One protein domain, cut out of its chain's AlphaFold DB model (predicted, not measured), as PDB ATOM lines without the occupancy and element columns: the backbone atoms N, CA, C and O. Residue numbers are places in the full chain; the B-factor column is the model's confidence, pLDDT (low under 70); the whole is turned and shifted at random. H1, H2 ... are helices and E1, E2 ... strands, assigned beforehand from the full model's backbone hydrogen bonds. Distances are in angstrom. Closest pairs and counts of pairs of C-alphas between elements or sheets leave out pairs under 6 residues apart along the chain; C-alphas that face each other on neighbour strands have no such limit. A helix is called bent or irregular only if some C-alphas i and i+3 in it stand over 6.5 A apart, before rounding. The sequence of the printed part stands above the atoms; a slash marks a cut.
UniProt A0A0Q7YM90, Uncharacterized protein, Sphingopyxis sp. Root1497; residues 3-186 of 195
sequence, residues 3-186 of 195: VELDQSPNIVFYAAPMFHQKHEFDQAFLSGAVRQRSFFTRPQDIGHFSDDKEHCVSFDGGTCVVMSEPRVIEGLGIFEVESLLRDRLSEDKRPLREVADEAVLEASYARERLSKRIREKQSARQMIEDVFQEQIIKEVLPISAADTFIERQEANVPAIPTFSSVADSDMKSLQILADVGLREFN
ATOM      1  N   VAL A   3     229.275 217.703 276.517       84.94
ATOM      2  CA  VAL A   3     227.859 217.637 276.914       84.94
ATOM      3  C   VAL A   3     227.086 218.925 276.620       84.94
ATOM      4  O   VAL A   3     225.897 218.870 276.335       84.94
ATOM      5  N   GLU A   4     227.757 220.082 276.630       87.12
ATOM      6  CA  GLU A   4     227.119 221.359 276.305       87.12
ATOM      7  C   GLU A   4     226.852 221.514 274.805       87.12
ATOM      8  O   GLU A   4     225.962 222.276 274.447       87.12
ATOM      9  N   LEU A   5     227.587 220.805 273.938       85.00
ATOM     10  CA  LEU A   5     227.339 220.777 272.492       85.00
ATOM     11  C   LEU A   5     226.328 219.709 272.077       85.00
ATOM     12  O   LEU A   5     225.766 219.824 270.994       85.00
ATOM     13  N   ASP A   6     226.113 218.673 272.891       87.25
ATOM     14  CA  ASP A   6     225.191 217.571 272.591       87.25
ATOM     15  C   ASP A   6     223.734 218.010 272.798       87.25
ATOM     16  O   ASP A   6     223.058 217.555 273.711       87.25
ATOM     17  N   GLN A   7     223.268 218.973 272.009       82.50
ATOM     18  CA  GLN A   7     221.910 219.518 272.023       82.50
ATOM     19  C   GLN A   7     221.446 219.698 270.583       82.50
ATOM     20  O   GLN A   7     222.248 220.067 269.728       82.50
ATOM     21  N   SER A   8     220.151 219.490 270.319       75.81
ATOM     22  CA  SER A   8     219.592 219.705 268.978       75.81
ATOM     23  C   SER A   8     219.939 221.113 268.467       75.81
ATOM     24  O   SER A   8     219.788 222.068 269.226       75.81
ATOM     25  N   PRO A   9     220.373 221.263 267.202       77.44
ATOM     26  CA  PRO A   9     220.395 220.245 266.143       77.44
ATOM     27  C   PRO A   9     221.622 219.317 266.146       77.44
ATOM     28  O   PRO A   9     221.678 218.388 265.344       77.44
ATOM     29  N   ASN A  10     222.591 219.542 267.028       84.81
ATOM     30  CA  ASN A  10     223.824 218.771 267.076       84.81
ATOM     31  C   ASN A  10     223.607 217.395 267.710       84.81
ATOM     32  O   ASN A  10     222.838 217.222 268.658       84.81
ATOM     33  N   ILE A  11     224.359 216.424 267.206       89.38
ATOM     34  CA  ILE A  11     224.500 215.106 267.814       89.38
ATOM     35  C   ILE A  11     225.991 214.895 268.027       89.38
ATOM     36  O   ILE A  11     226.774 214.983 267.079       89.38
ATOM     37  N   VAL A  12     226.389 214.654 269.274       91.25
ATOM     38  CA  VAL A  12     227.803 214.544 269.638       91.25
ATOM     39  C   VAL A  12     228.102 213.142 270.139       91.25
ATOM     40  O   VAL A  12     227.388 212.595 270.976       91.25
ATOM     41  N   PHE A  13     229.211 212.585 269.659       91.81
ATOM     42  CA  PHE A  13     229.718 211.293 270.095       91.81
ATOM     43  C   PHE A  13     231.190 211.405 270.475       91.81
ATOM     44  O   PHE A  13     231.985 212.019 269.762       91.81
ATOM     45  N   TYR A  14     231.573 210.738 271.560       90.69
ATOM     46  CA  TYR A  14     232.940 210.265 271.716       90.69
ATOM     47  C   TYR A  14     233.127 209.033 270.839       90.69
ATOM     48  O   TYR A  14     232.313 208.116 270.905       90.69
ATOM     49  N   ALA A  15     234.197 209.005 270.048       90.12
ATOM     50  CA  ALA A  15     234.555 207.867 269.210       90.12
ATOM     51  C   ALA A  15     235.846 207.228 269.731       90.12
ATOM     52  O   ALA A  15     236.884 207.889 269.799       90.12
ATOM     53  N   ALA A  16     235.789 205.944 270.078       88.50
ATOM     54  CA  ALA A  16     236.928 205.190 270.581       88.50
ATOM     55  C   ALA A  16     237.214 203.989 269.665       88.50
ATOM     56  O   ALA A  16     236.340 203.140 269.474       88.50
ATOM     57  N   PRO A  17     238.414 203.894 269.072       89.19
ATOM     58  CA  PRO A  17     238.763 202.759 268.235       89.19
ATOM     59  C   PRO A  17     239.018 201.501 269.086       89.19
ATOM     60  O   PRO A  17     239.750 201.541 270.073       89.19
ATOM     61  N   MET A  18     238.443 200.366 268.685       87.56
ATOM     62  CA  MET A  18     238.489 199.097 269.420       87.56
ATOM     63  C   MET A  18     239.636 198.198 268.937       87.56
ATOM     64  O   MET A  18     239.420 197.109 268.396       87.56
ATOM     65  N   PHE A  19     240.874 198.664 269.105       88.75
ATOM     66  CA  PHE A  19     242.069 197.884 268.766       88.75
ATOM     67  C   PHE A  19     242.877 197.579 270.014       88.75
ATOM     68  O   PHE A  19     243.160 198.467 270.816       88.75
ATOM     69  N   HIS A  20     243.287 196.323 270.148       86.06
ATOM     70  CA  HIS A  20     244.165 195.912 271.232       86.06
ATOM     71  C   HIS A  20     245.633 196.151 270.866       86.06
ATOM     72  O   HIS A  20     246.461 196.443 271.727       86.06
ATOM     73  N   GLN A  21     245.963 196.046 269.573       91.19
ATOM     74  CA  GLN A  21     247.331 196.181 269.082       91.19
ATOM     75  C   GLN A  21     247.436 197.170 267.919       91.19
ATOM     76  O   GLN A  21     246.551 197.266 267.070       91.19
ATOM     77  N   LYS A  22     248.587 197.848 267.813       92.50
ATOM     78  CA  LYS A  22     248.857 198.818 266.736       92.50
ATOM     79  C   LYS A  22     248.669 198.220 265.336       92.50
ATOM     80  O   LYS A  22     248.100 198.867 264.465       92.50
ATOM     81  N   HIS A  23     249.135 196.992 265.114       93.88
ATOM     82  CA  HIS A  23     249.059 196.364 263.793       93.88
ATOM     83  C   HIS A  23     247.603 196.136 263.338       93.88
ATOM     84  O   HIS A  23     247.319 196.193 262.145       93.88
ATOM     85  N   GLU A  24     246.674 195.925 264.280       92.25
ATOM     86  CA  GLU A  24     245.244 195.785 263.993       92.25
ATOM     87  C   GLU A  24     244.649 197.117 263.527       92.25
ATOM     88  O   GLU A  24     243.867 197.138 262.575       92.25
ATOM     89  N   PHE A  25     245.052 198.221 264.172       91.56
ATOM     90  CA  PHE A  25     244.683 199.570 263.748       91.56
ATOM     91  C   PHE A  25     245.223 199.866 262.351       91.56
ATOM     92  O   PHE A  25     244.459 200.291 261.493       91.56
ATOM     93  N   ASP A  26     246.507 199.598 262.093       93.12
ATOM     94  CA  ASP A  26     247.124 199.873 260.790       93.12
ATOM     95  C   ASP A  26     246.399 199.117 259.662       93.12
ATOM     96  O   ASP A  26     246.083 199.690 258.620       93.12
ATOM     97  N   GLN A  27     246.067 197.841 259.882       94.56
ATOM     98  CA  GLN A  27     245.297 197.044 258.923       94.56
ATOM     99  C   GLN A  27     243.885 197.597 258.710       94.56
ATOM    100  O   GLN A  27     243.422 197.693 257.570       94.56
ATOM    101  N   ALA A  28     243.191 197.977 259.786       92.44
ATOM    102  CA  ALA A  28     241.864 198.577 259.691       92.44
ATOM    103  C   ALA A  28     241.904 199.943 258.995       92.44
ATOM    104  O   ALA A  28     241.017 200.259 258.210       92.44
ATOM    105  N   PHE A  29     242.948 200.735 259.225       92.38
ATOM    106  CA  PHE A  29     243.166 202.013 258.563       92.38
ATOM    107  C   PHE A  29     243.354 201.828 257.057       92.38
ATOM    108  O   PHE A  29     242.628 202.432 256.270       92.38
ATOM    109  N   LEU A  30     244.254 200.927 256.650       94.38
ATOM    110  CA  LEU A  30     244.526 200.640 255.237       94.38
ATOM    111  C   LEU A  30     243.316 200.052 254.496       94.38
ATOM    112  O   LEU A  30     243.158 200.286 253.302       94.38
ATOM    113  N   SER A  31     242.462 199.305 255.193       93.69
ATOM    114  CA  SER A  31     241.234 198.728 254.630       93.69
ATOM    115  C   SER A  31     240.003 199.636 254.754       93.69
ATOM    116  O   SER A  31     238.926 199.258 254.301       93.69
ATOM    117  N   GLY A  32     240.131 200.822 255.362       90.50
ATOM    118  CA  GLY A  32     239.004 201.728 255.609       90.50
ATOM    119  C   GLY A  32     237.989 201.217 256.643       90.50
ATOM    120  O   GLY A  32     236.884 201.752 256.726       90.50
ATOM    121  N   ALA A  33     238.362 200.207 257.433       92.19
ATOM    122  CA  ALA A  33     237.523 199.499 258.396       92.19
ATOM    123  C   ALA A  33     237.569 200.075 259.827       92.19
ATOM    124  O   ALA A  33     237.034 199.469 260.755       92.19
ATOM    125  N   VAL A  34     238.234 201.222 260.040       91.69
ATOM    126  CA  VAL A  34     238.372 201.833 261.379       91.69
ATOM    127  C   VAL A  34     237.009 202.124 261.991       91.69
ATOM    128  O   VAL A  34     236.772 201.756 263.130       91.69
ATOM    129  N   ARG A  35     236.089 202.716 261.220       90.19
ATOM    130  CA  ARG A  35     234.757 203.103 261.711       90.19
ATOM    131  C   ARG A  35     233.930 201.899 262.154       90.19
ATOM    132  O   ARG A  35     233.308 201.949 263.204       90.19
ATOM    133  N   GLN A  36     233.976 200.805 261.393       90.06
ATOM    134  CA  GLN A  36     233.310 199.540 261.723       90.06
ATOM    135  C   GLN A  36     233.898 198.871 262.968       90.06
ATOM    136  O   GLN A  36     233.257 198.015 263.569       90.06
ATOM    137  N   ARG A  37     235.123 199.246 263.344       89.50
ATOM    138  CA  ARG A  37     235.837 198.757 264.526       89.50
ATOM    139  C   ARG A  37     236.014 199.854 265.576       89.50
ATOM    140  O   ARG A  37     236.937 199.784 266.380       89.50
ATOM    141  N   SER A  38     235.138 200.850 265.568       90.94
ATOM    142  CA  SER A  38     235.061 201.886 266.590       90.94
ATOM    143  C   SER A  38     233.748 201.780 267.346       90.94
ATOM    144  O   SER A  38     232.751 201.278 266.831       90.94
ATOM    145  N   PHE A  39     233.777 202.286 268.566       90.38
ATOM    146  CA  PHE A  39     232.628 202.418 269.436       90.38
ATOM    147  C   PHE A  39     232.309 203.893 269.654       90.38
ATOM    148  O   PHE A  39     233.222 204.724 269.715       90.38
ATOM    149  N   PHE A  40     231.026 204.212 269.781       91.88
ATOM    150  CA  PHE A  40     230.535 205.573 269.933       91.88
ATOM    151  C   PHE A  40     229.677 205.690 271.190       91.88
ATOM    152  O   PHE A  40     228.839 204.839 271.449       91.88
ATOM    153  N   THR A  41     229.849 206.740 271.982       91.44
ATOM    154  CA  THR A  41     228.988 206.993 273.151       91.44
ATOM    155  C   THR A  41     228.686 208.477 273.257       91.44
ATOM    156  O   THR A  41     229.531 209.307 272.897       91.44
ATOM    157  N   ARG A  42     227.482 208.840 273.704       91.38
ATOM    158  CA  ARG A  42     227.116 210.250 273.816       91.38
ATOM    159  C   ARG A  42     227.670 210.839 275.110       91.38
ATOM    160  O   ARG A  42     227.629 210.186 276.155       91.38
ATOM    161  N   PRO A  43     228.140 212.099 275.098       90.44
ATOM    162  CA  PRO A  43     228.540 212.778 276.324       90.44
ATOM    163  C   PRO A  43     227.443 212.798 277.399       90.44
ATOM    164  O   PRO A  43     227.760 212.723 278.585       90.44
ATOM    165  N   GLN A  44     226.167 212.881 277.004       88.50
ATOM    166  CA  GLN A  44     225.043 212.850 277.942       88.50
ATOM    167  C   GLN A  44     224.896 211.512 278.683       88.50
ATOM    168  O   GLN A  44     224.560 211.526 279.867       88.50
ATOM    169  N   ASP A  45     225.201 210.383 278.034       88.69
ATOM    170  CA  ASP A  45     225.071 209.045 278.632       88.69
ATOM    171  C   ASP A  45     226.132 208.818 279.719       88.69
ATOM    172  O   ASP A  45     225.856 208.240 280.776       88.69
ATOM    173  N   ILE A  46     227.340 209.351 279.504       87.94
ATOM    174  CA  ILE A  46     228.406 209.391 280.518       87.94
ATOM    175  C   ILE A  46     227.982 210.286 281.687       87.94
ATOM    176  O   ILE A  46     228.162 209.915 282.848       87.94
ATOM    177  N   GLY A  47     227.377 211.437 281.393       82.88
ATOM    178  CA  GLY A  47     226.908 212.391 282.388       82.88
ATOM    179  C   GLY A  47     228.008 213.315 282.915       82.88
ATOM    180  O   GLY A  47     228.992 213.611 282.238       82.88
ATOM    181  N   HIS A  48     227.800 213.827 284.127       82.31
ATOM    182  CA  HIS A  48     228.720 214.752 284.783       82.31
ATOM    183  C   HIS A  48     229.383 214.078 285.970       82.31
ATOM    184  O   HIS A  48     228.711 213.416 286.756       82.31
ATOM    185  N   PHE A  49     230.672 214.343 286.136       80.69
ATOM    186  CA  PHE A  49     231.398 213.985 287.340       80.69
ATOM    187  C   PHE A  49     231.423 215.180 288.292       80.69
ATOM    188  O   PHE A  49     231.537 216.330 287.864       80.69
ATOM    189  N   SER A  50     231.256 214.909 289.586       77.75
ATOM    190  CA  SER A  50     231.293 215.931 290.639       77.75
ATOM    191  C   SER A  50     232.711 216.324 291.045       77.75
ATOM    192  O   SER A  50     232.882 217.266 291.817       77.75
ATOM    193  N   ASP A  51     233.711 215.577 290.582       79.31
ATOM    194  CA  ASP A  51     235.114 215.833 290.853       79.31
ATOM    195  C   ASP A  51     235.882 216.168 289.567       79.31
ATOM    196  O   ASP A  51     235.340 216.180 288.459       79.31
ATOM    197  N   ASP A  52     237.152 216.515 289.752       74.31
ATOM    198  CA  ASP A  52     238.049 216.941 288.681       74.31
ATOM    199  C   ASP A  52     239.093 215.885 288.349       74.31
ATOM    200  O   ASP A  52     240.177 216.217 287.864       74.31
ATOM    201  N   LYS A  53     238.798 214.628 288.680       79.06
ATOM    202  CA  LYS A  53     239.711 213.520 288.461       79.06
ATOM    203  C   LYS A  53     239.550 212.980 287.049       79.06
ATOM    204  O   LYS A  53     238.655 213.330 286.284       79.06
ATOM    205  N   GLU A  54     240.483 212.115 286.694       80.19
ATOM    206  CA  GLU A  54     240.424 211.379 285.446       80.19
ATOM    207  C   GLU A  54     239.384 210.267 285.547       80.19
ATOM    208  O   GLU A  54     239.413 209.437 286.459       80.19
ATOM    209  N   HIS A  55     238.486 210.235 284.566       81.88
ATOM    210  CA  HIS A  55     237.480 209.195 284.431       81.88
ATOM    211  C   HIS A  55     237.738 208.423 283.147       81.88
ATOM    212  O   HIS A  55     237.826 208.996 282.061       81.88
ATOM    213  N   CYS A  56     237.852 207.105 283.276       84.12
ATOM    214  CA  CYS A  56     238.018 206.215 282.139       84.12
ATOM    215  C   CYS A  56     236.710 205.488 281.846       84.12
ATOM    216  O   CYS A  56     235.988 205.068 282.754       84.12
ATOM    217  N   VAL A  57     236.455 205.293 280.561       84.88
ATOM    218  CA  VAL A  57     235.398 204.423 280.063       84.88
ATOM    219  C   VAL A  57     236.062 203.190 279.462       84.88
ATOM    220  O   VAL A  57     237.030 203.312 278.712       84.88
ATOM    221  N   SER A  58     235.573 202.006 279.821       85.88
ATOM    222  CA  SER A  58     236.038 200.729 279.277       85.88
ATOM    223  C   SER A  58     234.950 200.097 278.419       85.88
ATOM    224  O   SER A  58     233.765 200.238 278.717       85.88
ATOM    225  N   PHE A  59     235.358 199.402 277.362       83.31
ATOM    226  CA  PHE A  59     234.465 198.695 276.456       83.31
ATOM    227  C   PHE A  59     235.010 197.295 276.162       83.31
ATOM    228  O   PHE A  59     236.224 197.103 276.068       83.31
ATOM    229  N   ASP A  60     234.116 196.324 275.987       79.06
ATOM    230  CA  ASP A  60     234.456 194.933 275.634       79.06
ATOM    231  C   ASP A  60     233.860 194.481 274.286       79.06
ATOM    232  O   ASP A  60     233.930 193.308 273.924       79.06
ATOM    233  N   GLY A  61     233.292 195.424 273.526       69.69
ATOM    234  CA  GLY A  61     232.631 195.182 272.242       69.69
ATOM    235  C   GLY A  61     231.122 194.944 272.338       69.69
ATOM    236  O   GLY A  61     230.456 194.987 271.307       69.69
ATOM    237  N   GLY A  62     230.572 194.741 273.542       70.25
ATOM    238  CA  GLY A  62     229.122 194.663 273.775       70.25
ATOM    239  C   GLY A  62     228.621 195.540 274.925       70.25
ATOM    240  O   GLY A  62     227.439 195.870 274.973       70.25
ATOM    241  N   THR A  63     229.514 195.946 275.826       79.94
ATOM    242  CA  THR A  63     229.205 196.722 277.026       79.94
ATOM    243  C   THR A  63     230.168 197.892 277.145       79.94
ATOM    244  O   THR A  63     231.365 197.748 276.898       79.94
ATOM    245  N   CYS A  64     229.654 199.044 277.570       85.69
ATOM    246  CA  CYS A  64     230.435 200.229 277.892       85.69
ATOM    247  C   CYS A  64     230.254 200.566 279.373       85.69
ATOM    248  O   CYS A  64     229.124 200.639 279.852       85.69
ATOM    249  N   VAL A  65     231.348 200.730 280.114       88.38
ATOM    250  CA  VAL A  65     231.326 200.911 281.570       88.38
ATOM    251  C   VAL A  65     232.145 202.129 281.970       88.38
ATOM    252  O   VAL A  65     233.323 202.243 281.629       88.38
ATOM    253  N   VAL A  66     231.534 203.023 282.746       88.31
ATOM    254  CA  VAL A  66     232.242 204.114 283.429       88.31
ATOM    255  C   VAL A  66     232.988 203.524 284.627       88.31
ATOM    256  O   VAL A  66     232.372 202.944 285.514       88.31
ATOM    257  N   MET A  67     234.317 203.630 284.659       85.38
ATOM    258  CA  MET A  67     235.136 202.877 285.623       85.38
ATOM    259  C   MET A  67     235.208 203.517 287.013       85.38
ATOM    260  O   MET A  67     235.366 202.812 288.007       85.38
ATOM    261  N   SER A  68     235.098 204.844 287.098       84.00
ATOM    262  CA  SER A  68     235.109 205.575 288.374       84.00
ATOM    263  C   SER A  68     233.838 205.349 289.193       84.00
ATOM    264  O   SER A  68     233.879 205.328 290.417       84.00
ATOM    265  N   GLU A  69     232.718 205.171 288.499       83.38
ATOM    266  CA  GLU A  69     231.409 204.854 289.055       83.38
ATOM    267  C   GLU A  69     230.852 203.694 288.230       83.38
ATOM    268  O   GLU A  69     230.236 203.962 287.197       83.38
ATOM    269  N   PRO A  70     231.111 202.425 288.622       87.12
ATOM    270  CA  PRO A  70     230.776 201.246 287.829       87.12
ATOM    271  C   PRO A  70     229.308 201.232 287.406       87.12
ATOM    272  O   PRO A  70     228.416 200.808 288.141       87.12
ATOM    273  N   ARG A  71     229.071 201.721 286.195       89.69
ATOM    274  CA  ARG A  71     227.756 201.896 285.599       89.69
ATOM    275  C   ARG A  71     227.871 201.591 284.124       89.69
ATOM    276  O   ARG A  71     228.723 202.151 283.432       89.69
ATOM    277  N   VAL A  72     226.999 200.704 283.666       90.00
ATOM    278  CA  VAL A  72     226.855 200.413 282.246       90.00
ATOM    279  C   VAL A  72     226.167 201.602 281.593       90.00
ATOM    280  O   VAL A  72     225.112 202.039 282.057       90.00
ATOM    281  N   ILE A  73     226.781 202.126 280.544       89.44
ATOM    282  CA  ILE A  73     226.206 203.157 279.690       89.44
ATOM    283  C   ILE A  73     225.974 202.580 278.302       89.44
ATOM    284  O   ILE A  73     226.579 201.576 277.914       89.44
ATOM    285  N   GLU A  74     225.083 203.220 277.560       86.06
ATOM    286  CA  GLU A  74     224.881 202.866 276.171       86.06
ATOM    287  C   GLU A  74     226.115 203.249 275.359       86.06
ATOM    288  O   GLU A  74     226.752 204.295 275.544       86.06
ATOM    289  N   GLY A  75     226.439 202.392 274.409       86.69
ATOM    290  CA  GLY A  75     227.081 202.922 273.240       86.69
ATOM    291  C   GLY A  75     226.874 202.044 272.034       86.69
ATOM    292  O   GLY A  75     226.291 200.962 272.081       86.69
ATOM    293  N   LEU A  76     227.290 202.629 270.936       90.31
ATOM    294  CA  LEU A  76     226.755 202.399 269.623       90.31
ATOM    295  C   LEU A  76     227.890 201.913 268.736       90.31
ATOM    296  O   LEU A  76     229.015 202.426 268.789       90.31
ATOM    297  N   GLY A  77     227.586 200.931 267.900       90.81
ATOM    298  CA  GLY A  77     228.399 200.638 266.739       90.81
ATOM    299  C   GLY A  77     228.122 201.644 265.625       90.81
ATOM    300  O   GLY A  77     227.289 202.549 265.724       90.81
ATOM    301  N   ILE A  78     228.840 201.482 264.516       91.25
ATOM    302  CA  ILE A  78     228.658 202.356 263.356       91.25
ATOM    303  C   ILE A  78     227.260 202.234 262.742       91.25
ATOM    304  O   ILE A  78     226.739 203.223 262.241       91.25
ATOM    305  N   PHE A  79     226.639 201.052 262.778       91.44
ATOM    306  CA  PHE A  79     225.330 200.840 262.159       91.44
ATOM    307  C   PHE A  79     224.230 201.595 262.904       91.44
ATOM    308  O   PHE A  79     223.370 202.203 262.271       91.44
ATOM    309  N   GLU A  80     224.289 201.609 264.233       92.25
ATOM    310  CA  GLU A  80     223.360 202.358 265.071       92.25
ATOM    311  C   GLU A  80     223.542 203.868 264.872       92.25
ATOM    312  O   GLU A  80     222.557 204.586 264.698       92.25
ATOM    313  N   VAL A  81     224.791 204.347 264.805       92.00
ATOM    314  CA  VAL A  81     225.084 205.758 264.499       92.00
ATOM    315  C   VAL A  81     224.579 206.135 263.105       92.00
ATOM    316  O   VAL A  81     223.949 207.177 262.945       92.00
ATOM    317  N   GLU A  82     224.811 205.299 262.093       92.31
ATOM    318  CA  GLU A  82     224.307 205.543 260.740       92.31
ATOM    319  C   GLU A  82     222.778 205.579 260.692       92.31
ATOM    320  O   GLU A  82     222.227 206.437 260.004       92.31
ATOM    321  N   SER A  83     222.096 204.679 261.407       93.25
ATOM    322  CA  SER A  83     220.632 204.692 261.499       93.25
ATOM    323  C   SER A  83     220.146 205.996 262.119       93.25
ATOM    324  O   SER A  83     219.334 206.685 261.517       93.25
ATOM    325  N   LEU A  84     220.723 206.389 263.258       91.62
ATOM    326  CA  LEU A  84     220.357 207.615 263.966       91.62
ATOM    327  C   LEU A  84     220.559 208.856 263.085       91.62
ATOM    328  O   LEU A  84     219.689 209.725 263.020       91.62
ATOM    329  N   LEU A  85     221.684 208.935 262.367       90.44
ATOM    330  CA  LEU A  85     221.951 210.037 261.442       90.44
ATOM    331  C   LEU A  85     220.962 210.056 260.271       90.44
ATOM    332  O   LEU A  85     220.488 211.129 259.904       90.44
ATOM    333  N   ARG A  86     220.625 208.897 259.691       91.44
ATOM    334  CA  ARG A  86     219.624 208.806 258.613       91.44
ATOM    335  C   ARG A  86     218.244 209.229 259.093       91.44
ATOM    336  O   ARG A  86     217.601 210.021 258.410       91.44
ATOM    337  N   ASP A  87     217.819 208.741 260.253       91.50
ATOM    338  CA  ASP A  87     216.525 209.083 260.840       91.50
ATOM    339  C   ASP A  87     216.443 210.599 261.046       91.50
ATOM    340  O   ASP A  87     215.528 211.246 260.533       91.50
ATOM    341  N   ARG A  88     217.481 211.205 261.638       88.25
ATOM    342  CA  ARG A  88     217.542 212.655 261.858       88.25
ATOM    343  C   ARG A  88     217.527 213.474 260.566       88.25
ATOM    344  O   ARG A  88     216.860 214.510 260.520       88.25
ATOM    345  N   LEU A  89     218.264 213.039 259.542       89.12
ATOM    346  CA  LEU A  89     218.281 213.691 258.225       89.12
ATOM    347  C   LEU A  89     216.925 213.566 257.520       89.12
ATOM    348  O   LEU A  89     216.507 214.487 256.825       89.12
ATOM    349  N   SER A  90     216.209 212.460 257.733       89.88
ATOM    350  CA  SER A  90     214.879 212.256 257.156       89.88
ATOM    351  C   SER A  90     213.796 213.121 257.818       89.88
ATOM    352  O   SER A  90     212.838 213.524 257.147       89.88
ATOM    353  N   GLU A  91     213.959 213.424 259.110       89.31
ATOM    354  CA  GLU A  91     213.050 214.255 259.908       89.31
ATOM    355  C   GLU A  91     213.177 215.751 259.591       89.31
ATOM    356  O   GLU A  91     212.170 216.460 259.563       89.31
ATOM    357  N   ASP A  92     214.391 216.241 259.326       86.62
ATOM    358  CA  ASP A  92     214.659 217.661 259.083       86.62
ATOM    359  C   ASP A  92     215.214 217.896 257.680       86.62
ATOM    360  O   ASP A  92     216.413 217.828 257.426       86.62
ATOM    361  N   LYS A  93     214.292 218.194 256.764       86.19
ATOM    362  CA  LYS A  93     214.571 218.420 255.338       86.19
ATOM    363  C   LYS A  93     214.874 219.877 255.001       86.19
ATOM    364  O   LYS A  93     214.897 220.240 253.823       86.19
ATOM    365  N   ARG A  94     215.017 220.739 256.012       87.69
ATOM    366  CA  ARG A  94     215.340 222.146 255.779       87.69
ATOM    367  C   ARG A  94     216.731 222.234 255.137       87.69
ATOM    368  O   ARG A  94     217.639 221.510 255.543       87.69
ATOM    369  N   PRO A  95     216.926 223.096 254.128       87.12
ATOM    370  CA  PRO A  95     218.239 223.282 253.528       87.12
ATOM    371  C   PRO A  95     219.205 223.907 254.539       87.12
ATOM    372  O   PRO A  95     218.796 224.693 255.394       87.12
ATOM    373  N   LEU A  96     220.502 223.632 254.387       84.69
ATOM    374  CA  LEU A  96     221.552 224.098 255.292       84.69
ATOM    375  C   LEU A  96     221.466 225.599 255.577       84.69
ATOM    376  O   LEU A  96     221.555 225.998 256.730       84.69
ATOM    377  N   ARG A  97     221.226 226.424 254.556       83.88
ATOM    378  CA  ARG A  97     221.093 227.885 254.690       83.88
ATOM    379  C   ARG A  97     220.025 228.336 255.697       83.88
ATOM    380  O   ARG A  97     220.113 229.431 256.231       83.88
ATOM    381  N   GLU A  98     219.001 227.517 255.938       84.38
ATOM    382  CA  GLU A  98     217.919 227.820 256.885       84.38
ATOM    383  C   GLU A  98     218.252 227.366 258.313       84.38
ATOM    384  O   GLU A  98     217.659 227.872 259.262       84.38
ATOM    385  N   VAL A  99     219.202 226.439 258.475       86.62
ATOM    386  CA  VAL A  99     219.568 225.829 259.768       86.62
ATOM    387  C   VAL A  99     220.947 226.291 260.251       86.62
ATOM    388  O   VAL A  99     221.237 226.235 261.442       86.62
ATOM    389  N   ALA A 100     221.809 226.782 259.360       86.19
ATOM    390  CA  ALA A 100     223.185 227.154 259.678       86.19
ATOM    391  C   ALA A 100     223.252 228.251 260.747       86.19
ATOM    392  O   ALA A 100     224.029 228.137 261.693       86.19
ATOM    393  N   ASP A 101     222.406 229.276 260.642       86.81
ATOM    394  CA  ASP A 101     222.366 230.364 261.620       86.81
ATOM    395  C   ASP A 101     221.792 229.904 262.971       86.81
ATOM    396  O   ASP A 101     222.277 230.321 264.024       86.81
ATOM    397  N   GLU A 102     220.816 228.988 262.955       88.06
ATOM    398  CA  GLU A 102     220.283 228.338 264.160       88.06
ATOM    399  C   GLU A 102     221.379 227.521 264.864       88.06
ATOM    400  O   GLU A 102     221.582 227.649 266.071       88.06
ATOM    401  N   ALA A 103     222.154 226.747 264.101       87.06
ATOM    402  CA  ALA A 103     223.274 225.976 264.622       87.06
ATOM    403  C   ALA A 103     224.377 226.881 265.200       87.06
ATOM    404  O   ALA A 103     224.930 226.571 266.255       87.06
ATOM    405  N   VAL A 104     224.691 228.011 264.551       89.00
ATOM    406  CA  VAL A 104     225.658 229.003 265.064       89.00
ATOM    407  C   VAL A 104     225.175 229.614 266.379       89.00
ATOM    408  O   VAL A 104     225.965 229.802 267.313       89.00
ATOM    409  N   LEU A 105     223.882 229.927 266.465       89.69
ATOM    410  CA  LEU A 105     223.280 230.457 267.680       89.69
ATOM    411  C   LEU A 105     223.364 229.434 268.821       89.69
ATOM    412  O   LEU A 105     223.823 229.778 269.910       89.69
ATOM    413  N   GLU A 106     223.026 228.170 268.562       90.44
ATOM    414  CA  GLU A 106     223.134 227.112 269.569       90.44
ATOM    415  C   GLU A 106     224.585 226.870 270.000       90.44
ATOM    416  O   GLU A 106     224.873 226.763 271.192       90.44
ATOM    417  N   ALA A 107     225.536 226.876 269.063       87.81
ATOM    418  CA  ALA A 107     226.960 226.778 269.376       87.81
ATOM    419  C   ALA A 107     227.436 227.938 270.275       87.81
ATOM    420  O   ALA A 107     228.251 227.748 271.184       87.81
ATOM    421  N   SER A 108     226.886 229.139 270.072       88.38
ATOM    422  CA  SER A 108     227.157 230.301 270.923       88.38
ATOM    423  C   SER A 108     226.592 230.115 272.334       88.38
ATOM    424  O   SER A 108     227.302 230.380 273.308       88.38
ATOM    425  N   TYR A 109     225.370 229.591 272.465       90.94
ATOM    426  CA  TYR A 109     224.799 229.247 273.770       90.94
ATOM    427  C   TYR A 109     225.584 228.140 274.472       90.94
ATOM    428  O   TYR A 109     225.857 228.251 275.668       90.94
ATOM    429  N   ALA A 110     226.025 227.111 273.747       88.19
ATOM    430  CA  ALA A 110     226.885 226.065 274.291       88.19
ATOM    431  C   ALA A 110     228.184 226.644 274.872       88.19
ATOM    432  O   ALA A 110     228.594 226.273 275.976       88.19
ATOM    433  N   ARG A 111     228.802 227.611 274.181       88.44
ATOM    434  CA  ARG A 111     229.990 228.326 274.675       88.44
ATOM    435  C   ARG A 111     229.702 229.133 275.941       88.44
ATOM    436  O   ARG A 111     230.518 229.146 276.866       88.44
ATOM    437  N   GLU A 112     228.558 229.807 276.014       89.31
ATOM    438  CA  GLU A 112     228.161 230.550 277.216       89.31
ATOM    439  C   GLU A 112     227.932 229.618 278.411       89.31
ATOM    440  O   GLU A 112     228.446 229.887 279.503       89.31
ATOM    441  N   ARG A 113     227.239 228.489 278.206       89.31
ATOM    442  CA  ARG A 113     227.042 227.459 279.240       89.31
ATOM    443  C   ARG A 113     228.376 226.899 279.724       89.31
ATOM    444  O   ARG A 113     228.608 226.823 280.932       89.31
ATOM    445  N   LEU A 114     229.285 226.598 278.796       86.31
ATOM    446  CA  LEU A 114     230.642 226.163 279.114       86.31
ATOM    447  C   LEU A 114     231.388 227.202 279.963       86.31
ATOM    448  O   LEU A 114     231.923 226.870 281.021       86.31
ATOM    449  N   SER A 115     231.377 228.463 279.534       87.19
ATOM    450  CA  SER A 115     232.048 229.564 280.233       87.19
ATOM    451  C   SER A 115     231.507 229.750 281.649       87.19
ATOM    452  O   SER A 115     232.276 229.939 282.593       87.19
ATOM    453  N   LYS A 116     230.181 229.670 281.812       87.44
ATOM    454  CA  LYS A 116     229.522 229.753 283.116       87.44
ATOM    455  C   LYS A 116     229.992 228.633 284.043       87.44
ATOM    456  O   LYS A 116     230.407 228.928 285.161       87.44
ATOM    457  N   ARG A 117     230.029 227.385 283.567       83.25
ATOM    458  CA  ARG A 117     230.516 226.257 284.374       83.25
ATOM    459  C   ARG A 117     231.987 226.369 284.748       83.25
ATOM    460  O   ARG A 117     232.344 226.059 285.879       83.25
ATOM    461  N   ILE A 118     232.843 226.812 283.825       83.62
ATOM    462  CA  ILE A 118     234.267 227.025 284.120       83.62
ATOM    463  C   ILE A 118     234.415 228.052 285.247       83.62
ATOM    464  O   ILE A 118     235.166 227.807 286.188       83.62
ATOM    465  N   ARG A 119     233.658 229.157 285.199       85.00
ATOM    466  CA  ARG A 119     233.666 230.174 286.263       85.00
ATOM    467  C   ARG A 119     233.155 229.629 287.589       85.00
ATOM    468  O   ARG A 119     233.820 229.820 288.597       85.00
ATOM    469  N   GLU A 120     232.020 228.932 287.597       84.69
ATOM    470  CA  GLU A 120     231.458 228.327 288.816       84.69
ATOM    471  C   GLU A 120     232.458 227.372 289.474       84.69
ATOM    472  O   GLU A 120     232.700 227.446 290.678       84.69
ATOM    473  N   LYS A 121     233.115 226.538 288.665       79.69
ATOM    474  CA  LYS A 121     234.161 225.615 289.108       79.69
ATOM    475  C   LYS A 121     235.399 226.341 289.641       79.69
ATOM    476  O   LYS A 121     235.934 225.948 290.674       79.69
ATOM    477  N   GLN A 122     235.851 227.400 288.969       79.38
ATOM    478  CA  GLN A 122     236.977 228.221 289.428       79.38
ATOM    479  C   GLN A 122     236.660 228.932 290.748       79.38
ATOM    480  O   GLN A 122     237.477 228.891 291.662       79.38
ATOM    481  N   SER A 123     235.470 229.521 290.887       80.25
ATOM    482  CA  SER A 123     235.042 230.166 292.131       80.25
ATOM    483  C   SER A 123     234.914 229.168 293.284       80.25
ATOM    484  O   SER A 123     235.362 229.463 294.388       80.25
ATOM    485  N   ALA A 124     234.365 227.974 293.035       77.31
ATOM    486  CA  ALA A 124     234.290 226.915 294.040       77.31
ATOM    487  C   ALA A 124     235.686 226.440 294.477       77.31
ATOM    488  O   ALA A 124     235.942 226.311 295.673       77.31
ATOM    489  N   ARG A 125     236.609 226.240 293.524       73.88
ATOM    490  CA  ARG A 125     238.009 225.897 293.820       73.88
ATOM    491  C   ARG A 125     238.705 226.983 294.639       73.88
ATOM    492  O   ARG A 125     239.361 226.647 295.614       73.88
ATOM    493  N   GLN A 126     238.526 228.257 294.291       72.69
ATOM    494  CA  GLN A 126     239.153 229.369 295.006       72.69
ATOM    495  C   GLN A 126     238.636 229.495 296.446       72.69
ATOM    496  O   GLN A 126     239.434 229.669 297.356       72.69
ATOM    497  N   MET A 127     237.332 229.308 296.687       69.94
ATOM    498  CA  MET A 127     236.789 229.265 298.055       69.94
ATOM    499  C   MET A 127     237.359 228.105 298.875       69.94
ATOM    500  O   MET A 127     237.611 228.263 300.065       69.94
ATOM    501  N   ILE A 128     237.554 226.938 298.256       65.75
ATOM    502  CA  ILE A 128     238.185 225.789 298.909       65.75
ATOM    503  C   ILE A 128     239.646 226.125 299.231       65.75
ATOM    504  O   ILE A 128     240.067 225.968 300.370       65.75
ATOM    505  N   GLU A 129     240.410 226.642 298.274       62.75
ATOM    506  CA  GLU A 129     241.822 226.985 298.469       62.75
ATOM    507  C   GLU A 129     242.023 228.073 299.539       62.75
ATOM    508  O   GLU A 129     242.895 227.925 300.394       62.75
ATOM    509  N   ASP A 130     241.156 229.090 299.581       62.00
ATOM    510  CA  ASP A 130     241.157 230.127 300.622       62.00
ATOM    511  C   ASP A 130     240.836 229.553 302.020       62.00
ATOM    512  O   ASP A 130     241.363 230.036 303.021       62.00
ATOM    513  N   VAL A 131     240.024 228.491 302.109       59.66
ATOM    514  CA  VAL A 131     239.734 227.769 303.366       59.66
ATOM    515  C   VAL A 131     240.882 226.829 303.767       59.66
ATOM    516  O   VAL A 131     241.145 226.646 304.955       59.66
ATOM    517  N   PHE A 132     241.594 226.244 302.800       53.53
ATOM    518  CA  PHE A 132     242.709 225.322 303.044       53.53
ATOM    519  C   PHE A 132     244.066 226.023 303.255       53.53
ATOM    520  O   PHE A 132     244.992 225.389 303.767       53.53
ATOM    521  N   GLN A 133     244.205 227.325 302.962       51.50
ATOM    522  CA  GLN A 133     245.439 228.083 303.235       51.50
ATOM    523  C   GLN A 133     245.810 228.200 304.727       51.50
ATOM    524  O   GLN A 133     246.948 228.559 305.034       51.50
ATOM    525  N   GLU A 134     244.929 227.839 305.666       50.34
ATOM    526  CA  GLU A 134     245.285 227.789 307.091       50.34
ATOM    527  C   GLU A 134     245.961 226.475 307.531       50.34
ATOM    528  O   GLU A 134     246.532 226.437 308.625       50.34
ATOM    529  N   GLN A 135     245.986 225.406 306.717       50.44
ATOM    530  CA  GLN A 135     246.620 224.135 307.105       50.44
ATOM    531  C   GLN A 135     247.332 223.394 305.948       50.44
ATOM    532  O   GLN A 135     246.726 222.645 305.196       50.44
ATOM    533  N   ILE A 136     248.673 223.491 305.975       46.03
ATOM    534  CA  ILE A 136     249.682 222.472 305.589       46.03
ATOM    535  C   ILE A 136     250.198 222.429 304.125       46.03
ATOM    536  O   ILE A 136     249.520 222.052 303.183       46.03
ATOM    537  N   ILE A 137     251.499 222.764 304.030       45.00
ATOM    538  CA  ILE A 137     252.635 222.181 303.273       45.00
ATOM    539  C   ILE A 137     252.343 221.517 301.909       45.00
ATOM    540  O   ILE A 137     251.787 220.430 301.820       45.00
ATOM    541  N   LYS A 138     252.907 222.140 300.861       46.12
ATOM    542  CA  LYS A 138     253.039 221.649 299.479       46.12
ATOM    543  C   LYS A 138     253.688 220.258 299.398       46.12
ATOM    544  O   LYS A 138     254.907 220.146 299.517       46.12
ATOM    545  N   GLU A 139     252.904 219.243 299.054       42.19
ATOM    546  CA  GLU A 139     253.396 218.085 298.301       42.19
ATOM    547  C   GLU A 139     253.247 218.374 296.803       42.19
ATOM    548  O   GLU A 139     252.170 218.701 296.309       42.19
ATOM    549  N   VAL A 140     254.364 218.306 296.076       45.19
ATOM    550  CA  VAL A 140     254.393 218.422 294.615       45.19
ATOM    551  C   VAL A 140     253.845 217.115 294.048       45.19
ATOM    552  O   VAL A 140     254.535 216.097 294.061       45.19
ATOM    553  N   LEU A 141     252.595 217.137 293.585       43.97
ATOM    554  CA  LEU A 141     251.997 216.008 292.881       43.97
ATOM    555  C   LEU A 141     252.707 215.800 291.529       43.97
ATOM    556  O   LEU A 141     253.016 216.779 290.844       43.97
ATOM    557  N   PRO A 142     252.988 214.546 291.133       45.84
ATOM    558  CA  PRO A 142     253.524 214.249 289.812       45.84
ATOM    559  C   PRO A 142     252.504 214.643 288.735       45.84
ATOM    560  O   PRO A 142     251.314 214.374 288.883       45.84
ATOM    561  N   ILE A 143     252.989 215.279 287.664       48.47
ATOM    562  CA  ILE A 143     252.214 215.631 286.464       48.47
ATOM    563  C   ILE A 143     251.493 214.371 285.980       48.47
ATOM    564  O   ILE A 143     252.139 213.335 285.780       48.47
ATOM    565  N   SER A 144     250.170 214.439 285.842       56.62
ATOM    566  CA  SER A 144     249.384 213.254 285.528       56.62
ATOM    567  C   SER A 144     249.589 212.825 284.074       56.62
ATOM    568  O   SER A 144     249.878 213.634 283.188       56.62
ATOM    569  N   ALA A 145     249.407 211.534 283.794       51.78
ATOM    570  CA  ALA A 145     249.466 211.007 282.436       51.78
ATOM    571  C   ALA A 145     248.455 211.704 281.499       51.78
ATOM    572  O   ALA A 145     248.756 211.859 280.313       51.78
ATOM    573  N   ALA A 146     247.314 212.197 282.002       49.81
ATOM    574  CA  ALA A 146     246.383 212.975 281.185       49.81
ATOM    575  C   ALA A 146     246.881 214.384 280.850       49.81
ATOM    576  O   ALA A 146     246.643 214.828 279.731       49.81
ATOM    577  N   ASP A 147     247.623 215.056 281.735       51.16
ATOM    578  CA  ASP A 147     248.196 216.377 281.429       51.16
ATOM    579  C   ASP A 147     249.165 216.257 280.246       51.16
ATOM    580  O   ASP A 147     249.063 216.981 279.257       51.16
ATOM    581  N   THR A 148     250.014 215.222 280.266       57.25
ATOM    582  CA  THR A 148     250.893 214.918 279.125       57.25
ATOM    583  C   THR A 148     250.142 214.467 277.866       57.25
ATOM    584  O   THR A 148     250.673 214.589 276.762       57.25
ATOM    585  N   PHE A 149     248.922 213.933 277.986       51.28
ATOM    586  CA  PHE A 149     248.086 213.568 276.839       51.28
ATOM    587  C   PHE A 149     247.397 214.792 276.221       51.28
ATOM    588  O   PHE A 149     247.404 214.925 274.997       51.28
ATOM    589  N   ILE A 150     246.859 215.695 277.047       54.69
ATOM    590  CA  ILE A 150     246.238 216.954 276.613       54.69
ATOM    591  C   ILE A 150     247.276 217.822 275.903       54.69
ATOM    592  O   ILE A 150     247.043 218.216 274.763       54.69
ATOM    593  N   GLU A 151     248.464 218.003 276.492       58.66
ATOM    594  CA  GLU A 151     249.563 218.745 275.856       58.66
ATOM    595  C   GLU A 151     249.942 218.160 274.485       58.66
ATOM    596  O   GLU A 151     250.200 218.891 273.528       58.66
ATOM    597  N   ARG A 152     249.938 216.826 274.344       56.66
ATOM    598  CA  ARG A 152     250.203 216.158 273.059       56.66
ATOM    599  C   ARG A 152     249.079 216.341 272.046       56.66
ATOM    600  O   ARG A 152     249.376 216.368 270.853       56.66
ATOM    601  N   GLN A 153     247.822 216.413 272.474       54.62
ATOM    602  CA  GLN A 153     246.709 216.687 271.564       54.62
ATOM    603  C   GLN A 153     246.720 218.142 271.100       54.62
ATOM    604  O   GLN A 153     246.637 218.379 269.898       54.62
ATOM    605  N   GLU A 154     246.917 219.091 272.017       57.72
ATOM    606  CA  GLU A 154     247.017 220.519 271.698       57.72
ATOM    607  C   GLU A 154     248.191 220.808 270.750       57.72
ATOM    608  O   GLU A 154     248.045 221.562 269.789       57.72
ATOM    609  N   ALA A 155     249.332 220.135 270.943       59.91
ATOM    610  CA  ALA A 155     250.489 220.248 270.054       59.91
ATOM    611  C   ALA A 155     250.269 219.649 268.649       59.91
ATOM    612  O   ALA A 155     251.024 219.968 267.731       59.91
ATOM    613  N   ASN A 156     249.265 218.781 268.471       52.41
ATOM    614  CA  ASN A 156     248.966 218.097 267.208       52.41
ATOM    615  C   ASN A 156     247.680 218.590 266.530       52.41
ATOM    616  O   ASN A 156     247.236 217.968 265.563       52.41
ATOM    617  N   VAL A 157     247.085 219.698 266.986       51.19
ATOM    618  CA  VAL A 157     245.964 220.320 266.272       51.19
ATOM    619  C   VAL A 157     246.474 220.803 264.903       51.19
ATOM    620  O   VAL A 157     247.354 221.666 264.849       51.19
ATOM    621  N   PRO A 158     245.985 220.249 263.775       48.88
ATOM    622  CA  PRO A 158     246.467 220.636 262.456       48.88
ATOM    623  C   PRO A 158     246.161 222.111 262.177       48.88
ATOM    624  O   PRO A 158     245.096 222.622 262.527       48.88
ATOM    625  N   ALA A 159     247.093 222.796 261.508       50.25
ATOM    626  CA  ALA A 159     246.882 224.169 261.068       50.25
ATOM    627  C   ALA A 159     245.664 224.239 260.133       50.25
ATOM    628  O   ALA A 159     245.586 223.509 259.141       50.25
ATOM    629  N   ILE A 160     244.721 225.124 260.459       47.88
ATOM    630  CA  ILE A 160     243.505 225.341 259.673       47.88
ATOM    631  C   ILE A 160     243.916 225.813 258.268       47.88
ATOM    632  O   ILE A 160     244.635 226.812 258.162       47.88
ATOM    633  N   PRO A 161     243.465 225.156 257.183       45.38
ATOM    634  CA  PRO A 161     243.587 225.720 255.849       45.38
ATOM    635  C   PRO A 161     242.860 227.068 255.815       45.38
ATOM    636  O   PRO A 161     241.653 227.139 256.042       45.38
ATOM    637  N   THR A 162     243.582 228.155 255.557       46.69
ATOM    638  CA  THR A 162     242.980 229.478 255.377       46.69
ATOM    639  C   THR A 162     242.205 229.481 254.064       46.69
ATOM    640  O   THR A 162     242.773 229.660 252.988       46.69
ATOM    641  N   PHE A 163     240.895 229.249 254.137       45.41
ATOM    642  CA  PHE A 163     240.024 229.378 252.975       45.41
ATOM    643  C   PHE A 163     239.915 230.862 252.599       45.41
ATOM    644  O   PHE A 163     239.580 231.712 253.423       45.41
ATOM    645  N   SER A 164     240.259 231.182 251.349       46.84
ATOM    646  CA  SER A 164     240.120 232.525 250.781       46.84
ATOM    647  C   SER A 164     238.677 233.003 250.916       46.84
ATOM    648  O   SER A 164     237.763 232.241 250.607       46.84
ATOM    649  N   SER A 165     238.475 234.250 251.350       47.16
ATOM    650  CA  SER A 165     237.157 234.828 251.624       47.16
ATOM    651  C   SER A 165     236.230 234.747 250.407       47.16
ATOM    652  O   SER A 165     236.277 235.600 249.517       47.16
ATOM    653  N   VAL A 166     235.366 233.738 250.376       46.22
ATOM    654  CA  VAL A 166     234.209 233.711 249.487       46.22
ATOM    655  C   VAL A 166     233.065 234.379 250.240       46.22
ATOM    656  O   VAL A 166     232.812 234.087 251.406       46.22
ATOM    657  N   ALA A 167     232.421 235.344 249.589       54.41
ATOM    658  CA  ALA A 167     231.379 236.206 250.141       54.41
ATOM    659  C   ALA A 167     230.025 235.490 250.331       54.41
ATOM    660  O   ALA A 167     228.981 236.105 250.133       54.41
ATOM    661  N   ASP A 168     230.042 234.210 250.696       69.62
ATOM    662  CA  ASP A 168     228.843 233.404 250.903       69.62
ATOM    663  C   ASP A 168     228.515 233.368 252.403       69.62
ATOM    664  O   ASP A 168     229.388 233.041 253.217       69.62
ATOM    665  N   SER A 169     227.305 233.777 252.800       72.50
ATOM    666  CA  SER A 169     226.922 233.815 254.224       72.50
ATOM    667  C   SER A 169     227.021 232.434 254.857       72.50
ATOM    668  O   SER A 169     227.507 232.308 255.979       72.50
ATOM    669  N   ASP A 170     226.677 231.402 254.090       77.00
ATOM    670  CA  ASP A 170     226.664 230.013 254.537       77.00
ATOM    671  C   ASP A 170     228.080 229.534 254.886       77.00
ATOM    672  O   ASP A 170     228.291 228.862 255.895       77.00
ATOM    673  N   MET A 171     229.088 229.959 254.114       82.25
ATOM    674  CA  MET A 171     230.492 229.656 254.412       82.25
ATOM    675  C   MET A 171     230.973 230.301 255.705       82.25
ATOM    676  O   MET A 171     231.756 229.690 256.430       82.25
ATOM    677  N   LYS A 172     230.488 231.502 256.029       86.44
ATOM    678  CA  LYS A 172     230.819 232.142 257.306       86.44
ATOM    679  C   LYS A 172     230.204 231.384 258.474       86.44
ATOM    680  O   LYS A 172     230.910 231.125 259.444       86.44
ATOM    681  N   SER A 173     228.934 230.994 258.374       88.81
ATOM    682  CA  SER A 173     228.263 230.225 259.428       88.81
ATOM    683  C   SER A 173     228.953 228.872 259.649       88.81
ATOM    684  O   SER A 173     229.256 228.513 260.785       88.81
ATOM    685  N   LEU A 174     229.338 228.173 258.575       89.19
ATOM    686  CA  LEU A 174     230.110 226.928 258.669       89.19
ATOM    687  C   LEU A 174     231.512 227.119 259.261       89.19
ATOM    688  O   LEU A 174     231.956 226.294 260.060       89.19
ATOM    689  N   GLN A 175     232.199 228.207 258.914       88.12
ATOM    690  CA  GLN A 175     233.501 228.528 259.497       88.12
ATOM    691  C   GLN A 175     233.394 228.783 261.005       88.12
ATOM    692  O   GLN A 175     234.201 228.261 261.769       88.12
ATOM    693  N   ILE A 176     232.377 229.535 261.438       89.12
ATOM    694  CA  ILE A 176     232.122 229.796 262.859       89.12
ATOM    695  C   ILE A 176     231.865 228.483 263.603       89.12
ATOM    696  O   ILE A 176     232.453 228.252 264.657       89.12
ATOM    697  N   LEU A 177     231.028 227.606 263.047       89.06
ATOM    698  CA  LEU A 177     230.742 226.301 263.643       89.06
ATOM    699  C   LEU A 177     232.004 225.440 263.786       89.06
ATOM    700  O   LEU A 177     232.228 224.846 264.843       89.06
ATOM    701  N   ALA A 178     232.847 225.403 262.751       88.31
ATOM    702  CA  ALA A 178     234.112 224.678 262.787       88.31
ATOM    703  C   ALA A 178     235.072 225.247 263.847       88.31
ATOM    704  O   ALA A 178     235.668 224.482 264.607       88.31
ATOM    705  N   ASP A 179     235.185 226.576 263.938       87.75
ATOM    706  CA  ASP A 179     236.024 227.245 264.936       87.75
ATOM    707  C   ASP A 179     235.538 226.970 266.365       87.75
ATOM    708  O   ASP A 179     236.359 226.682 267.238       87.75
ATOM    709  N   VAL A 180     234.222 227.007 266.611       87.12
ATOM    710  CA  VAL A 180     233.657 226.684 267.931       87.12
ATOM    711  C   VAL A 180     233.946 225.229 268.293       87.12
ATOM    712  O   VAL A 180     234.472 224.973 269.376       87.12
ATOM    713  N   GLY A 181     233.661 224.281 267.395       86.44
ATOM    714  CA  GLY A 181     233.912 222.859 267.643       86.44
ATOM    715  C   GLY A 181     235.375 222.577 267.989       86.44
ATOM    716  O   GLY A 181     235.660 221.927 268.997       86.44
ATOM    717  N   LEU A 182     236.305 223.130 267.208       86.38
ATOM    718  CA  LEU A 182     237.729 222.869 267.387       86.38
ATOM    719  C   LEU A 182     238.313 223.587 268.609       86.38
ATOM    720  O   LEU A 182     239.000 222.962 269.409       86.38
ATOM    721  N   ARG A 183     238.070 224.894 268.765       84.50
ATOM    722  CA  ARG A 183     238.779 225.708 269.769       84.50
ATOM    723  C   ARG A 183     238.166 225.634 271.157       84.50
ATOM    724  O   ARG A 183     238.896 225.642 272.139       84.50
ATOM    725  N   GLU A 184     236.841 225.591 271.243       85.25
ATOM    726  CA  GLU A 184     236.139 225.642 272.533       85.25
ATOM    727  C   GLU A 184     235.898 224.237 273.098       85.25
ATOM    728  O   GLU A 184     235.793 224.047 274.312       85.25
ATOM    729  N   PHE A 185     235.803 223.241 272.216       84.56
ATOM    730  CA  PHE A 185     235.393 221.889 272.584       84.56
ATOM    731  C   PHE A 185     236.389 220.793 272.190       84.56
ATOM    732  O   PHE A 185     236.166 219.645 272.575       84.56
ATOM    733  N   ASN A 186     237.478 221.129 271.486       85.62
ATOM    734  CA  ASN A 186     238.469 220.177 270.971       85.62
ATOM    735  C   ASN A 186     237.815 218.994 270.230       85.62
ATOM    736  O   ASN A 186     238.154 217.829 270.437       85.62
TER     737      ASN A 186
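AT A GLANCE: This is residues 3 to 186 of the 195 residues of an uncharacterized protein of Sphingopyxis sp. Root1497 (UniProt A0A0Q7YM90). The model is an open, loosely filled frame: the long helix H4 makes one side and the longest axis, two small sheets, E1 E2 and E3 E4 E5, sit across from it, and H3 slants from beside E2 toward the first end of H4. H6 packs side by side with the first part of H4, residues 122 to 143 stick out, and H1 sits far from H4, beyond the E1 E2 end. The printed part has 184 residues with six named helices and five named strands, in the order E1 H1 E2 H2 E3 E4 E5 H3 H4 H5 H6; both sheets are antiparallel and the class is mostly helix. The whole is loose, with a radius of gyration of the C-alphas of 20.2 A and spans of 61 by 42 by 32 A.

HOW THE PARTS SIT: E1, residues 14 to 17, and E2, residues 38 to 41, are antiparallel neighbours at 158 degrees, with N 14 and O 41 at 2.8 A. H1, residues 22 to 30, touches no helix. E3, residues 57 to 59, E4, residues 64 to 66, and E5, residues 71 to 73, form a meander, each strand the antiparallel neighbour of the one before, with hairpins E3 and E4, E4 and E5. N 65 and O 58 are 2.8 A apart, and N 73 and O 64 are 2.9 A apart. H2, residues 43 to 46, is on this sheet but only grazes it, with its residues 44 to 46; its closest C-alphas to E5 are those of Asp 45 and Ile 73, 6.1 A. H3, residues 78 to 91, comes closest to E2 at the C-alphas of Ser 38 and Ile 78, 7.2 A. H4, residues 96 to 132, touches H6, residues 169 to 185, with residues 96 to 111 alone; the closest C-alphas are those of Val 104 and Leu 177, 5.9 A. They run the same way at a shallow tilt of 23 degrees. H5, residues 145 to 154, is apart from both H4 and H6. Every O i to N i+4 pair is within hydrogen-bond range in H1, H3, H5 and H6, and 31 of 33 in H4; H2 is too short for such a pair, and its O i to N i+3 count is 0 of 1.

IN THESE COORDINATES: E1 begins at C-alpha 14 (232.940, 210.265, 271.716). H3 measures 19.9 A from first to last C-alpha, H5 14.6 A and H6 23.5 A. H4 measures 52.2 A, from C-alpha 96 (221.552, 224.098, 255.292) to C-alpha 132 (242.709, 225.322, 303.044), and is irregular, but only just: C-alphas 98 and 101 are 7.0 A apart. H6 ends at C-alpha 185 (235.393, 221.889, 272.584).

THE WHOLE: The two C-alphas farthest apart are those of Lys 93 and Ile 136, 61.4 A. The printed part has no cut. The links H4 to H5, 12 residues, and H5 to H6, 14 residues, are long. Residues 122 to 143 and 147 to 152 stand free. The mean pLDDT of the printed part is 78.9; residue 61 and residues 127 to 168 are under 70.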